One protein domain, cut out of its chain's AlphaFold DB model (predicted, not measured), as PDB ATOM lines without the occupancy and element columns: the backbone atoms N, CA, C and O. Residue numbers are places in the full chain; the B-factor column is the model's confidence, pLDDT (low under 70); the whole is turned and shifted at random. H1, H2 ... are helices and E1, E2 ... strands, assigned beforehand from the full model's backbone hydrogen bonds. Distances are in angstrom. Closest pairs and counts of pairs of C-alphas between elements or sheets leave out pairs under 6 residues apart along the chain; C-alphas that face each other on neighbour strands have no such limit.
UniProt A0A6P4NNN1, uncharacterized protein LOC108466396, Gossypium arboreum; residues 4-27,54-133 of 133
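What this domain is: This is residues 4 to 27 and 54 to 133 of the 133 residues of the protein "uncharacterized protein LOC108466396" of Gossypium arboreum (UniProt A0A6P4NNN1). A long, strongly twisted sheet is made by the hairpin E5 and E6 with E2 beside E5; E7, which pairs in parallel with the short strand E1, lies near E6, while E1 is apart from E6. The small hairpin E3 and E4 stands at one end of the whole and helix H1 at the other, where residues 4 to 12 stick out. The 104 printed residues run H1 E1 E2 E3 E4 E5 E6 E7 H2, two named helices and seven named strands, class mixed; the larger sheet's order is E2 E5 E6, antiparallel. The whole is compact, with a radius of gyration of the C-alphas of 14.4 A and spans of 39 by 32 by 23 A.

How they stand to each other: H1, residues 4 to 20, only grazes the sheet of E2, residues 73 to 77, E5, residues 96 to 104, and E6, residues 107 to 116, with its residues 17 to 20. With residues 16 to 20 alone, H1 only just touches H2, residues 127 to 131, with 3 pairs of C-alphas within 8 A; the closest are those of Val 20 and Leu 130, 7.0 A apart. E1, residues 56 to 59, is parallel to E7, residues 123 to 126; N 57 and O 123 are within hydrogen-bond range at 2.9 A. E2 and E5 are antiparallel, with N 77 and O 97 2.8 A apart. E3, residues 82 to 85, and E4, residues 91 to 94, form an antiparallel hairpin, with N 84 and O 92 2.9 A apart. E4 runs on into E5 at 80 degrees. E5 and E6 form a hairpin, with N 102 and O 109 2.9 A apart. E6 bends by 79 degrees at residue 113; it is near E7. In H1 and H2 every O i to N i+4 pair is within hydrogen-bond range.

Where its parts are: H1 begins at C-alpha 4 (465.658, 429.126, 379.938) and is 24.5 A long. E5 is 24.0 A long and E6 23.1 A. H2 ends at C-alpha 131 (461.414, 451.282, 382.189).

The domain as a whole: Residues 28 to 53 are not printed; C-alphas 27 and 54 are 27.0 A apart. The link E1 to E2 is long. pLDDT is under 70 at residues 4 to 27, 54, 132 and 133.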
ATOM      1  N   ASP A   4     465.054 428.323 381.012       59.47
ATOM      2  CA  ASP A   4     465.658 429.126 379.938       59.47
ATOM      3  C   ASP A   4     464.920 430.447 379.682       59.47
ATOM      4  O   ASP A   4     465.533 431.469 379.368       59.47
ATOM      5  N   GLU A   5     463.592 430.456 379.845       57.84
ATOM      6  CA  GLU A   5     462.777 431.669 379.704       57.84
ATOM      7  C   GLU A   5     463.040 432.640 380.862       57.84
ATOM      8  O   GLU A   5     463.086 433.854 380.660       57.84
ATOM      9  N   LEU A   6     463.258 432.108 382.070       54.81
ATOM     10  CA  LEU A   6     463.596 432.901 383.252       54.81
ATOM     11  C   LEU A   6     464.995 433.510 383.145       54.81
ATOM     12  O   LEU A   6     465.148 434.699 383.412       54.81
ATOM     13  N   GLN A   7     465.986 432.731 382.704       52.53
ATOM     14  CA  GLN A   7     467.355 433.209 382.487       52.53
ATOM     15  C   GLN A   7     467.408 434.272 381.384       52.53
ATOM     16  O   GLN A   7     467.970 435.348 381.579       52.53
ATOM     17  N   SER A   8     466.716 434.038 380.265       57.09
ATOM     18  CA  SER A   8     466.614 435.021 379.177       57.09
ATOM     19  C   SER A   8     465.959 436.321 379.647       57.09
ATOM     20  O   SER A   8     466.418 437.412 379.312       57.09
ATOM     21  N   SER A   9     464.900 436.218 380.455       60.81
ATOM     22  CA  SER A   9     464.253 437.381 381.058       60.81
ATOM     23  C   SER A   9     465.209 438.120 381.997       60.81
ATOM     24  O   SER A   9     465.352 439.335 381.871       60.81
ATOM     25  N   LEU A  10     465.903 437.419 382.899       58.97
ATOM     26  CA  LEU A  10     466.826 438.026 383.859       58.97
ATOM     27  C   LEU A  10     467.948 438.799 383.156       58.97
ATOM     28  O   LEU A  10     468.132 439.981 383.442       58.97
ATOM     29  N   VAL A  11     468.595 438.187 382.160       58.50
ATOM     30  CA  VAL A  11     469.652 438.825 381.356       58.50
ATOM     31  C   VAL A  11     469.141 440.090 380.664       58.50
ATOM     32  O   VAL A  11     469.816 441.120 380.654       58.50
ATOM     33  N   VAL A  12     467.925 440.061 380.114       57.69
ATOM     34  CA  VAL A  12     467.320 441.242 379.478       57.69
ATOM     35  C   VAL A  12     467.064 442.361 380.492       57.69
ATOM     36  O   VAL A  12     467.261 443.534 380.170       57.69
ATOM     37  N   HIS A  13     466.637 442.035 381.712       53.59
ATOM     38  CA  HIS A  13     466.411 443.034 382.760       53.59
ATOM     39  C   HIS A  13     467.727 443.614 383.294       53.59
ATOM     40  O   HIS A  13     467.812 444.829 383.482       53.59
ATOM     41  N   GLU A  14     468.770 442.796 383.454       54.78
ATOM     42  CA  GLU A  14     470.111 443.261 383.823       54.78
ATOM     43  C   GLU A  14     470.704 444.204 382.768       54.78
ATOM     44  O   GLU A  14     471.191 445.284 383.104       54.78
ATOM     45  N   GLN A  15     470.596 443.856 381.481       56.66
ATOM     46  CA  GLN A  15     471.048 444.718 380.383       56.66
ATOM     47  C   GLN A  15     470.278 446.043 380.335       56.66
ATOM     48  O   GLN A  15     470.854 447.086 380.028       56.66
ATOM     49  N   LYS A  16     468.975 446.033 380.651       56.25
ATOM     50  CA  LYS A  16     468.168 447.260 380.737       56.25
ATOM     51  C   LYS A  16     468.603 448.147 381.901       56.25
ATOM     52  O   LYS A  16     468.739 449.348 381.705       56.25
ATOM     53  N   LEU A  17     468.879 447.572 383.072       56.69
ATOM     54  CA  LEU A  17     469.448 448.306 384.209       56.69
ATOM     55  C   LEU A  17     470.794 448.948 383.857       56.69
ATOM     56  O   LEU A  17     471.016 450.111 384.179       56.69
ATOM     57  N   GLN A  18     471.665 448.226 383.147       55.94
ATOM     58  CA  GLN A  18     472.940 448.772 382.674       55.94
ATOM     59  C   GLN A  18     472.751 449.933 381.687       55.94
ATOM     60  O   GLN A  18     473.454 450.937 381.797       55.94
ATOM     61  N   ARG A  19     471.784 449.845 380.762       55.41
ATOM     62  CA  ARG A  19     471.454 450.944 379.834       55.41
ATOM     63  C   ARG A  19     470.974 452.202 380.555       55.41
ATOM     64  O   ARG A  19     471.525 453.263 380.303       55.41
ATOM     65  N   VAL A  20     470.064 452.071 381.525       52.78
ATOM     66  CA  VAL A  20     469.581 453.211 382.337       52.78
ATOM     67  C   VAL A  20     470.727 453.940 383.054       52.78
ATOM     68  O   VAL A  20     470.643 455.139 383.307       52.78
ATOM     69  N   CYS A  21     471.806 453.231 383.379       52.09
ATOM     70  CA  CYS A  21     473.003 453.799 383.997       52.09
ATOM     71  C   CYS A  21     474.012 454.407 383.009       52.09
ATOM     72  O   CYS A  21     474.944 455.068 383.453       52.09
ATOM     73  N   SER A  22     473.868 454.157 381.705       48.16
ATOM     74  CA  SER A  22     474.826 454.574 380.668       48.16
ATOM     75  C   SER A  22     474.344 455.782 379.855       48.16
ATOM     76  O   SER A  22     475.140 456.381 379.143       48.16
ATOM     77  N   ASP A  23     473.066 456.153 379.967       48.25
ATOM     78  CA  ASP A  23     472.455 457.206 379.143       48.25
ATOM     79  C   ASP A  23     472.858 458.644 379.531       48.25
ATOM     80  O   ASP A  23     472.454 459.580 378.847       48.25
ATOM     81  N   ASP A  24     473.677 458.839 380.574       49.75
ATOM     82  CA  ASP A  24     474.118 460.183 380.978       49.75
ATOM     83  C   ASP A  24     475.533 460.584 380.536       49.75
ATOM     84  O   ASP A  24     475.802 461.779 380.561       49.75
ATOM     85  N   GLU A  25     476.417 459.701 380.050       37.34
ATOM     86  CA  GLU A  25     477.688 460.148 379.445       37.34
ATOM     87  C   GLU A  25     478.170 459.191 378.344       37.34
ATOM     88  O   GLU A  25     478.447 458.015 378.580       37.34
ATOM     89  N   ASP A  26     478.316 459.730 377.128       43.06
ATOM     90  CA  ASP A  26     479.125 459.148 376.060       43.06
ATOM     91  C   ASP A  26     480.478 458.677 376.629       43.06
ATOM     92  O   ASP A  26     481.321 459.504 376.988       43.06
ATOM     93  N   GLN A  27     480.702 457.356 376.690       38.34
ATOM     94  CA  GLN A  27     481.897 456.667 376.179       38.34
ATOM     95  C   GLN A  27     481.894 455.154 376.478       38.34
ATOM     96  O   GLN A  27     481.680 454.680 377.588       38.34
ATOM     97  N   ASP A  54     472.803 450.091 402.364       68.56
ATOM     98  CA  ASP A  54     473.298 450.323 401.004       68.56
ATOM     99  C   ASP A  54     472.774 449.270 400.016       68.56
ATOM    100  O   ASP A  54     473.023 449.348 398.813       68.56
ATOM    101  N   VAL A  55     472.000 448.296 400.508       81.75
ATOM    102  CA  VAL A  55     471.393 447.243 399.693       81.75
ATOM    103  C   VAL A  55     470.080 447.738 399.088       81.75
ATOM    104  O   VAL A  55     469.171 448.185 399.794       81.75
ATOM    105  N   TRP A  56     469.967 447.613 397.766       88.06
ATOM    106  CA  TRP A  56     468.759 447.924 397.007       88.06
ATOM    107  C   TRP A  56     468.101 446.650 396.503       88.06
ATOM    108  O   TRP A  56     468.747 445.807 395.884       88.06
ATOM    109  N   VAL A  57     466.801 446.526 396.747       90.00
ATOM    110  CA  VAL A  57     465.977 445.445 396.207       90.00
ATOM    111  C   VAL A  57     465.273 445.954 394.959       90.00
ATOM    112  O   VAL A  57     464.573 446.966 395.005       90.00
ATOM    113  N   LEU A  58     465.449 445.256 393.841       90.19
ATOM    114  CA  LEU A  58     464.671 445.512 392.635       90.19
ATOM    115  C   LEU A  58     463.257 444.950 392.819       90.19
ATOM    116  O   LEU A  58     463.092 443.753 393.050       90.19
ATOM    117  N   ASP A  59     462.248 445.811 392.721       88.94
ATOM    118  CA  ASP A  59     460.852 445.465 392.973       88.94
ATOM    119  C   ASP A  59     459.971 445.839 391.769       88.94
ATOM    120  O   ASP A  59     459.861 447.002 391.368       88.94
ATOM    121  N   PHE A  60     459.333 444.821 391.186       85.81
ATOM    122  CA  PHE A  60     458.414 444.951 390.054       85.81
ATOM    123  C   PHE A  60     457.020 445.434 390.469       85.81
ATOM    124  O   PHE A  60     456.295 445.986 389.645       85.81
ATOM    125  N   GLY A  61     456.633 445.219 391.728       87.00
ATOM    126  CA  GLY A  61     455.362 445.673 392.288       87.00
ATOM    127  C   GLY A  61     455.436 447.080 392.878       87.00
ATOM    128  O   GLY A  61     454.400 447.674 393.180       87.00
ATOM    129  N   CYS A  62     456.640 447.631 393.042       89.31
ATOM    130  CA  CYS A  62     456.811 448.973 393.568       89.31
ATOM    131  C   CYS A  62     456.603 450.017 392.467       89.31
ATOM    132  O   CYS A  62     457.252 449.975 391.423       89.31
ATOM    133  N   SER A  63     455.725 450.988 392.709       89.94
ATOM    134  CA  SER A  63     455.464 452.089 391.770       89.94
ATOM    135  C   SER A  63     456.469 453.236 391.886       89.94
ATOM    136  O   SER A  63     456.513 454.092 391.007       89.94
ATOM    137  N   ASN A  64     457.247 453.298 392.973       92.81
ATOM    138  CA  ASN A  64     458.193 454.383 393.222       92.81
ATOM    139  C   ASN A  64     459.533 453.872 393.757       92.81
ATOM    140  O   ASN A  64     459.580 452.887 394.482       92.81
ATOM    141  N   HIS A  65     460.630 454.559 393.448       94.12
ATOM    142  CA  HIS A  65     461.896 454.349 394.148       94.12
ATOM    143  C   HIS A  65     461.778 454.777 395.611       94.12
ATOM    144  O   HIS A  65     461.265 455.862 395.900       94.12
ATOM    145  N   ILE A  66     462.285 453.957 396.530       94.50
ATOM    146  CA  ILE A  66     462.223 454.225 397.966       94.50
ATOM    147  C   ILE A  66     463.596 454.009 398.599       94.50
ATOM    148  O   ILE A  66     464.203 452.957 398.435       94.50
ATOM    149  N   CYS A  67     464.070 454.990 399.360       94.56
ATOM    150  CA  CYS A  67     465.300 454.905 400.137       94.56
ATOM    151  C   CYS A  67     465.004 455.141 401.620       94.56
ATOM    152  O   CYS A  67     464.180 455.985 401.976       94.56
ATOM    153  N   VAL A  68     465.690 454.388 402.478       93.44
ATOM    154  CA  VAL A  68     465.555 454.425 403.939       93.44
ATOM    155  C   VAL A  68     466.684 455.209 404.600       93.44
ATOM    156  O   VAL A  68     466.550 455.668 405.733       93.44
ATOM    157  N   ASN A  69     467.795 455.412 403.896       89.81
ATOM    158  CA  ASN A  69     468.956 456.106 404.430       89.81
ATOM    159  C   ASN A  69     469.093 457.507 403.824       89.81
ATOM    160  O   ASN A  69     469.426 457.667 402.651       89.81
ATOM    161  N   GLN A  70     468.900 458.532 404.657       91.56
ATOM    162  CA  GLN A  70     469.064 459.931 404.259       91.56
ATOM    163  C   GLN A  70     470.461 460.224 403.690       91.56
ATOM    164  O   GLN A  70     470.587 461.037 402.778       91.56
ATOM    165  N   GLY A  71     471.500 459.555 404.197       90.31
ATOM    166  CA  GLY A  71     472.883 459.761 403.766       90.31
ATOM    167  C   GLY A  71     473.164 459.350 402.318       90.31
ATOM    168  O   GLY A  71     474.184 459.752 401.769       90.31
ATOM    169  N   MET A  72     472.266 458.591 401.677       89.31
ATOM    170  CA  MET A  72     472.415 458.180 400.275       89.31
ATOM    171  C   MET A  72     471.933 459.236 399.273       89.31
ATOM    172  O   MET A  72     472.168 459.109 398.068       89.31
ATOM    173  N   PHE A  73     471.236 460.271 399.739       93.69
ATOM    174  CA  PHE A  73     470.707 461.309 398.867       93.69
ATOM    175  C   PHE A  73     471.790 462.330 398.513       93.69
ATOM    176  O   PHE A  73     472.364 462.981 399.382       93.69
ATOM    177  N   ALA A  74     472.011 462.532 397.214       92.75
ATOM    178  CA  ALA A  74     472.805 463.648 396.706       92.75
ATOM    179  C   ALA A  74     472.054 464.983 396.853       92.75
ATOM    180  O   ALA A  74     472.666 466.035 397.025       92.75
ATOM    181  N   SER A  75     470.722 464.938 396.793       95.94
ATOM    182  CA  SER A  75     469.833 466.042 397.154       95.94
ATOM    183  C   SER A  75     468.537 465.490 397.735       95.94
ATOM    184  O   SER A  75     468.030 464.465 397.274       95.94
ATOM    185  N   LEU A  76     467.998 466.159 398.753       97.31
ATOM    186  CA  LEU A  76     466.756 465.765 399.411       97.31
ATOM    187  C   LEU A  76     465.920 466.999 399.748       97.31
ATOM    188  O   LEU A  76     466.341 467.849 400.532       97.31
ATOM    189  N   ASP A  77     464.717 467.063 399.189       97.19
ATOM    190  CA  ASP A  77     463.680 468.001 399.595       97.19
ATOM    191  C   ASP A  77     462.844 467.379 400.721       97.19
ATOM    192  O   ASP A  77     462.059 466.456 400.494       97.19
ATOM    193  N   THR A  78     463.027 467.881 401.941       96.31
ATOM    194  CA  THR A  78     462.278 467.459 403.140       96.31
ATOM    195  C   THR A  78     460.990 468.254 403.357       96.31
ATOM    196  O   THR A  78     460.219 467.946 404.265       96.31
ATOM    197  N   THR A  79     460.725 469.270 402.529       96.25
ATOM    198  CA  THR A  79     459.445 469.994 402.541       96.25
ATOM    199  C   THR A  79     458.353 469.203 401.820       96.25
ATOM    200  O   THR A  79     457.167 469.353 402.119       96.25
ATOM    201  N   PHE A  80     458.752 468.292 400.927       94.75
ATOM    202  CA  PHE A  80     457.867 467.312 400.324       94.75
ATOM    203  C   PHE A  80     457.403 466.281 401.361       94.75
ATOM    204  O   PHE A  80     458.197 465.525 401.919       94.75
ATOM    205  N   SER A  81     456.090 466.195 401.567       92.94
ATOM    206  CA  SER A  81     455.459 465.173 402.402       92.94
ATOM    207  C   SER A  81     454.306 464.540 401.637       92.94
ATOM    208  O   SER A  81     453.429 465.237 401.127       92.94
ATOM    209  N   HIS A  82     454.279 463.213 401.591       94.56
ATOM    210  CA  HIS A  82     453.237 462.456 400.901       94.56
ATOM    211  C   HIS A  82     452.902 461.169 401.659       94.56
ATOM    212  O   HIS A  82     453.617 460.779 402.581       94.56
ATOM    213  N   VAL A  83     451.807 460.510 401.290       94.44
ATOM    214  CA  VAL A  83     451.414 459.213 401.849       94.44
ATOM    215  C   VAL A  83     451.266 458.228 400.705       94.44
ATOM    216  O   VAL A  83     450.567 458.506 399.735       94.44
ATOM    217  N   VAL A  84     451.923 457.080 400.822       91.44
ATOM    218  CA  VAL A  84     451.829 455.984 399.854       91.44
ATOM    219  C   VAL A  84     451.094 454.803 400.476       91.44
ATOM    220  O   VAL A  84     451.186 454.570 401.681       91.44
ATOM    221  N   LYS A  85     450.355 454.055 399.654       92.06
ATOM    222  CA  LYS A  85     449.678 452.820 400.070       92.06
ATOM    223  C   LYS A  85     450.540 451.613 399.736       92.06
ATOM    224  O   LYS A  85     451.093 451.525 398.645       92.06
ATOM    225  N   LEU A  86     450.624 450.683 400.674       88.38
ATOM    226  CA  LEU A  86     451.285 449.397 400.490       88.38
ATOM    227  C   LEU A  86     450.293 448.354 399.960       88.38
ATOM    228  O   LEU A  86     449.077 448.523 400.060       88.38
ATOM    229  N   GLY A  87     450.807 447.224 399.465       84.81
ATOM    230  CA  GLY A  87     449.982 446.127 398.938       84.81
ATOM    231  C   GLY A  87     449.022 445.492 399.956       84.81
ATOM    232  O   GLY A  87     448.060 444.839 399.571       84.81
ATOM    233  N   ASN A  88     449.240 445.710 401.255       88.00
ATOM    234  CA  ASN A  88     448.339 445.289 402.335       88.00
ATOM    235  C   ASN A  88     447.332 446.386 402.753       88.00
ATOM    236  O   ASN A  88     446.766 446.303 403.842       88.00
ATOM    237  N   ASN A  89     447.146 447.426 401.933       88.50
ATOM    238  CA  ASN A  89     446.314 448.609 402.192       88.50
ATOM    239  C   ASN A  89     446.723 449.471 403.395       88.50
ATOM    240  O   ASN A  89     446.015 450.422 403.725       88.50
ATOM    241  N   THR A  90     447.855 449.185 404.041       91.38
ATOM    242  CA  THR A  90     448.405 450.100 405.043       91.38
ATOM    243  C   THR A  90     449.058 451.300 404.369       91.38
ATOM    244  O   THR A  90     449.466 451.242 403.205       91.38
ATOM    245  N   GLU A  91     449.130 452.406 405.098       92.31
ATOM    246  CA  GLU A  91     449.685 453.663 404.616       92.31
ATOM    247  C   GLU A  91     451.068 453.920 405.211       92.31
ATOM    248  O   GLU A  91     451.348 453.588 406.364       92.31
ATOM    249  N   MET A  92     451.930 454.539 404.412       92.81
ATOM    250  CA  MET A  92     453.291 454.891 404.783       92.81
ATOM    251  C   MET A  92     453.566 456.352 404.463       92.81
ATOM    252  O   MET A  92     453.278 456.828 403.363       92.81
ATOM    253  N   LYS A  93     454.164 457.064 405.420       95.62
ATOM    254  CA  LYS A  93     454.534 458.466 405.243       95.62
ATOM    255  C   LYS A  93     455.871 458.589 404.514       95.62
ATOM    256  O   LYS A  93     456.891 458.092 404.985       95.62
ATOM    257  N   VAL A  94     455.853 459.328 403.412       96.69
ATOM    258  CA  VAL A  94     457.035 459.858 402.733       96.69
ATOM    259  C   VAL A  94     457.391 461.189 403.376       96.69
ATOM    260  O   VAL A  94     456.546 462.079 403.478       96.69
ATOM    261  N   ILE A  95     458.635 461.304 403.828       96.12
ATOM    262  CA  ILE A  95     459.141 462.467 404.575       96.12
ATOM    263  C   ILE A  95     460.119 463.323 403.763       96.12
ATOM    264  O   ILE A  95     460.670 464.293 404.273       96.12
ATOM    265  N   GLY A  96     460.352 462.944 402.512       97.19
ATOM    266  CA  GLY A  96     461.103 463.741 401.565       97.19
ATOM    267  C   GLY A  96     461.169 463.076 400.202       97.19
ATOM    268  O   GLY A  96     460.818 461.904 400.038       97.19
ATOM    269  N   LYS A  97     461.625 463.835 399.215       97.75
ATOM    270  CA  LYS A  97     461.846 463.360 397.851       97.75
ATOM    271  C   LYS A  97     463.170 463.898 397.337       97.75
ATOM    272  O   LYS A  97     463.509 465.049 397.594       97.75
ATOM    273  N   GLY A  98     463.925 463.085 396.613       96.69
ATOM    274  CA  GLY A  98     465.267 463.486 396.224       96.69
ATOM    275  C   GLY A  98     465.887 462.682 395.096       96.69
ATOM    276  O   GLY A  98     465.210 461.957 394.361       96.69
ATOM    277  N   VAL A  99     467.197 462.862 394.975       94.81
ATOM    278  CA  VAL A  99     468.058 462.201 393.999       94.81
ATOM    279  C   VAL A  99     469.090 461.365 394.741       94.81
ATOM    280  O   VAL A  99     469.765 461.864 395.642       94.81
ATOM    281  N   VAL A 100     469.241 460.109 394.333       92.56
ATOM    282  CA  VAL A 100     470.258 459.186 394.840       92.56
ATOM    283  C   VAL A 100     471.262 458.890 393.732       92.56
ATOM    284  O   VAL A 100     470.888 458.719 392.571       92.56
ATOM    285  N   LYS A 101     472.542 458.817 394.101       88.12
ATOM    286  CA  LYS A 101     473.610 458.315 393.231       88.12
ATOM    287  C   LYS A 101     473.967 456.900 393.661       88.12
ATOM    288  O   LYS A 101     474.302 456.681 394.821       88.12
ATOM    289  N   LEU A 102     473.880 455.956 392.734       84.75
ATOM    290  CA  LEU A 102     474.246 454.559 392.941       84.75
ATOM    291  C   LEU A 102     475.490 454.243 392.126       84.75
ATOM    292  O   LEU A 102     475.645 454.760 391.028       84.75
ATOM    293  N   VAL A 103     476.351 453.372 392.641       79.19
ATOM    294  CA  VAL A 103     477.463 452.819 391.865       79.19
ATOM    295  C   VAL A 103     477.206 451.331 391.689       79.19
ATOM    296  O   VAL A 103     477.263 450.569 392.650       79.19
ATOM    297  N   LEU A 104     476.896 450.919 390.463       75.31
ATOM    298  CA  LEU A 104     476.614 449.534 390.100       75.31
ATOM    299  C   LEU A 104     477.750 449.017 389.222       75.31
ATOM    300  O   LEU A 104     477.937 449.489 388.106       75.31
ATOM    301  N   LYS A 105     478.533 448.058 389.735       77.88
ATOM    302  CA  LYS A 105     479.685 447.465 389.022       77.88
ATOM    303  C   LYS A 105     480.653 448.526 388.446       77.88
ATOM    304  O   LYS A 105     481.152 448.384 387.338       77.88
ATOM    305  N   GLY A 106     480.892 449.605 389.196       76.56
ATOM    306  CA  GLY A 106     481.765 450.716 388.786       76.56
ATOM    307  C   GLY A 106     481.095 451.793 387.923       76.56
ATOM    308  O   GLY A 106     481.713 452.823 387.676       76.56
ATOM    309  N   ILE A 107     479.837 451.604 387.518       76.88
ATOM    310  CA  ILE A 107     479.059 452.581 386.745       76.88
ATOM    311  C   ILE A 107     478.223 453.432 387.705       76.88
ATOM    312  O   ILE A 107     477.492 452.895 388.537       76.88
ATOM    313  N   SER A 108     478.327 454.757 387.598       80.81
ATOM    314  CA  SER A 108     477.536 455.695 388.402       80.81
ATOM    315  C   SER A 108     476.170 455.935 387.759       80.81
ATOM    316  O   SER A 108     476.094 456.497 386.675       80.81
ATOM    317  N   CYS A 109     475.092 455.587 388.454       83.69
ATOM    318  CA  CYS A 109     473.714 455.808 388.024       83.69
ATOM    319  C   CYS A 109     473.055 456.891 388.883       83.69
ATOM    320  O   CYS A 109     473.131 456.852 390.116       83.69
ATOM    321  N   VAL A 110     472.346 457.826 388.251       87.88
ATOM    322  CA  VAL A 110     471.576 458.857 388.956       87.88
ATOM    323  C   VAL A 110     470.088 458.523 388.911       87.88
ATOM    324  O   VAL A 110     469.445 458.522 387.859       87.88
ATOM    325  N   ILE A 111     469.512 458.262 390.084       90.38
ATOM    326  CA  ILE A 111     468.091 457.956 390.234       90.38
ATOM    327  C   ILE A 111     467.399 459.161 390.863       90.38
ATOM    328  O   ILE A 111     467.635 459.508 392.020       90.38
ATOM    329  N   GLY A 112     466.554 459.822 390.077       91.75
ATOM    330  CA  GLY A 112     465.704 460.912 390.539       91.75
ATOM    331  C   GLY A 112     464.361 460.416 391.069       91.75
ATOM    332  O   GLY A 112     464.007 459.249 390.927       91.75
ATOM    333  N   ASN A 113     463.581 461.338 391.635       94.19
ATOM    334  CA  ASN A 113     462.239 461.066 392.155       94.19
ATOM    335  C   ASN A 113     462.176 459.957 393.223       94.19
ATOM    336  O   ASN A 113     461.158 459.280 393.342       94.19
ATOM    337  N   VAL A 114     463.234 459.806 394.021       95.75
ATOM    338  CA  VAL A 114     463.315 458.796 395.082       95.75
ATOM    339  C   VAL A 114     462.612 459.301 396.334       95.75
ATOM    340  O   VAL A 114     462.890 460.409 396.795       95.75
ATOM    341  N   TYR A 115     461.712 458.500 396.898       97.12
ATOM    342  CA  TYR A 115     461.036 458.805 398.155       97.12
ATOM    343  C   TYR A 115     461.874 458.396 399.355       97.12
ATOM    344  O   TYR A 115     462.411 457.292 399.411       97.12
ATOM    345  N   TYR A 116     461.945 459.287 400.338       96.62
ATOM    346  CA  TYR A 116     462.570 459.018 401.619       96.62
ATOM    347  C   TYR A 116     461.518 458.574 402.641       96.62
ATOM    348  O   TYR A 116     460.554 459.302 402.908       96.62
ATOM    349  N   VAL A 117     461.694 457.379 403.209       94.31
ATOM    350  CA  VAL A 117     460.807 456.802 404.235       94.31
ATOM    351  C   VAL A 117     461.625 456.175 405.361       94.31
ATOM    352  O   VAL A 117     462.668 455.589 405.117       94.31
ATOM    353  N   LEU A 118     461.138 456.230 406.602       88.69
ATOM    354  CA  LEU A 118     461.850 455.659 407.761       88.69
ATOM    355  C   LEU A 118     461.397 454.247 408.142       88.69
ATOM    356  O   LEU A 118     462.037 453.580 408.945       88.69
ATOM    357  N   THR A 119     460.253 453.804 407.625       86.12
ATOM    358  CA  THR A 119     459.539 452.629 408.148       86.12
ATOM    359  C   THR A 119     459.822 451.335 407.387       86.12
ATOM    360  O   THR A 119     459.279 450.293 407.749       86.12
ATOM    361  N   LEU A 120     460.632 451.377 406.325       83.94
ATOM    362  CA  LEU A 120     461.039 450.187 405.575       83.94
ATOM    363  C   LEU A 120     462.373 449.637 406.071       83.94
ATOM    364  O   LEU A 120     463.180 450.349 406.654       83.94
ATOM    365  N   LYS A 121     462.599 448.344 405.819       83.69
ATOM    366  CA  LYS A 121     463.852 447.661 406.177       83.69
ATOM    367  C   LYS A 121     464.922 447.741 405.089       83.69
ATOM    368  O   LYS A 121     466.098 447.662 405.410       83.69
ATOM    369  N   ASN A 122     464.510 447.851 403.827       86.00
ATOM    370  CA  ASN A 122     465.397 447.841 402.665       86.00
ATOM    371  C   ASN A 122     465.028 448.996 401.726       86.00
ATOM    372  O   ASN A 122     463.861 449.399 401.681       86.00
ATOM    373  N   ASN A 123     465.997 449.467 400.942       91.62
ATOM    374  CA  ASN A 123     465.731 450.371 399.824       91.62
ATOM    375  C   ASN A 123     465.108 449.586 398.663       91.62
ATOM    376  O   ASN A 123     465.461 448.426 398.444       91.62
ATOM    377  N   LEU A 124     464.219 450.220 397.899       92.56
ATOM    378  CA  LEU A 124     463.509 449.613 396.774       92.56
ATOM    379  C   LEU A 124     463.758 450.403 395.485       92.56
ATOM    380  O   LEU A 124     463.571 451.621 395.441       92.56
ATOM    381  N   LEU A 125     464.128 449.704 394.412       91.88
ATOM    382  CA  LEU A 125     464.107 450.238 393.055       91.88
ATOM    383  C   LEU A 125     462.836 449.773 392.348       91.88
ATOM    384  O   LEU A 125     462.657 448.578 392.134       91.88
ATOM    385  N   SER A 126     461.983 450.715 391.946       92.12
ATOM    386  CA  SER A 126     460.847 450.418 391.075       92.12
ATOM    387  C   SER A 126     461.338 450.042 389.679       92.12
ATOM    388  O   SER A 126     461.946 450.864 388.991       92.12
ATOM    389  N   MET A 127     461.043 448.817 389.238       87.25
ATOM    390  CA  MET A 127     461.314 448.421 387.854       87.25
ATOM    391  C   MET A 127     460.431 449.196 386.866       87.25
ATOM    392  O   MET A 127     460.898 449.547 385.787       87.25
ATOM    393  N   GLY A 128     459.183 449.505 387.237       86.56
ATOM    394  CA  GLY A 128     458.280 450.297 386.395       86.56
ATOM    395  C   GLY A 128     458.883 451.658 386.043       86.56
ATOM    396  O   GLY A 128     459.040 451.977 384.871       86.56
ATOM    397  N   GLN A 129     459.358 452.402 387.047       83.62
ATOM    398  CA  GLN A 129     459.967 453.720 386.824       83.62
ATOM    399  C   GLN A 129     461.296 453.675 386.063       83.62
ATOM    400  O   GLN A 129     461.628 454.627 385.361       83.62
ATOM    401  N   LEU A 130     462.061 452.587 386.182       82.75
ATOM    402  CA  LEU A 130     463.280 452.401 385.389       82.75
ATOM    403  C   LEU A 130     462.979 452.155 383.905       82.75
ATOM    404  O   LEU A 130     463.812 452.488 383.073       82.75
ATOM    405  N   GLN A 131     461.828 451.560 383.572       75.00
ATOM    406  CA  GLN A 131     461.414 451.282 382.189       75.00
ATOM    407  C   GLN A 131     460.687 452.453 381.521       75.00
ATOM    408  O   GLN A 131     460.573 452.473 380.300       75.00
ATOM    409  N   GLU A 132     460.165 453.389 382.312       69.38
ATOM    410  CA  GLU A 132     459.482 454.595 381.830       69.38
ATOM    411  C   GLU A 132     460.445 455.704 381.373       69.38
ATOM    412  O   GLU A 132     459.985 456.735 380.880       69.38
ATOM    413  N   LYS A 133     461.758 455.507 381.548       54.41
ATOM    414  CA  LYS A 133     462.805 456.401 381.043       54.41
ATOM    415  C   LYS A 133     463.177 456.093 379.597       54.41
ATOM    416  O   LYS A 133     463.295 454.895 379.258       54.41
TER     417      LYS A 133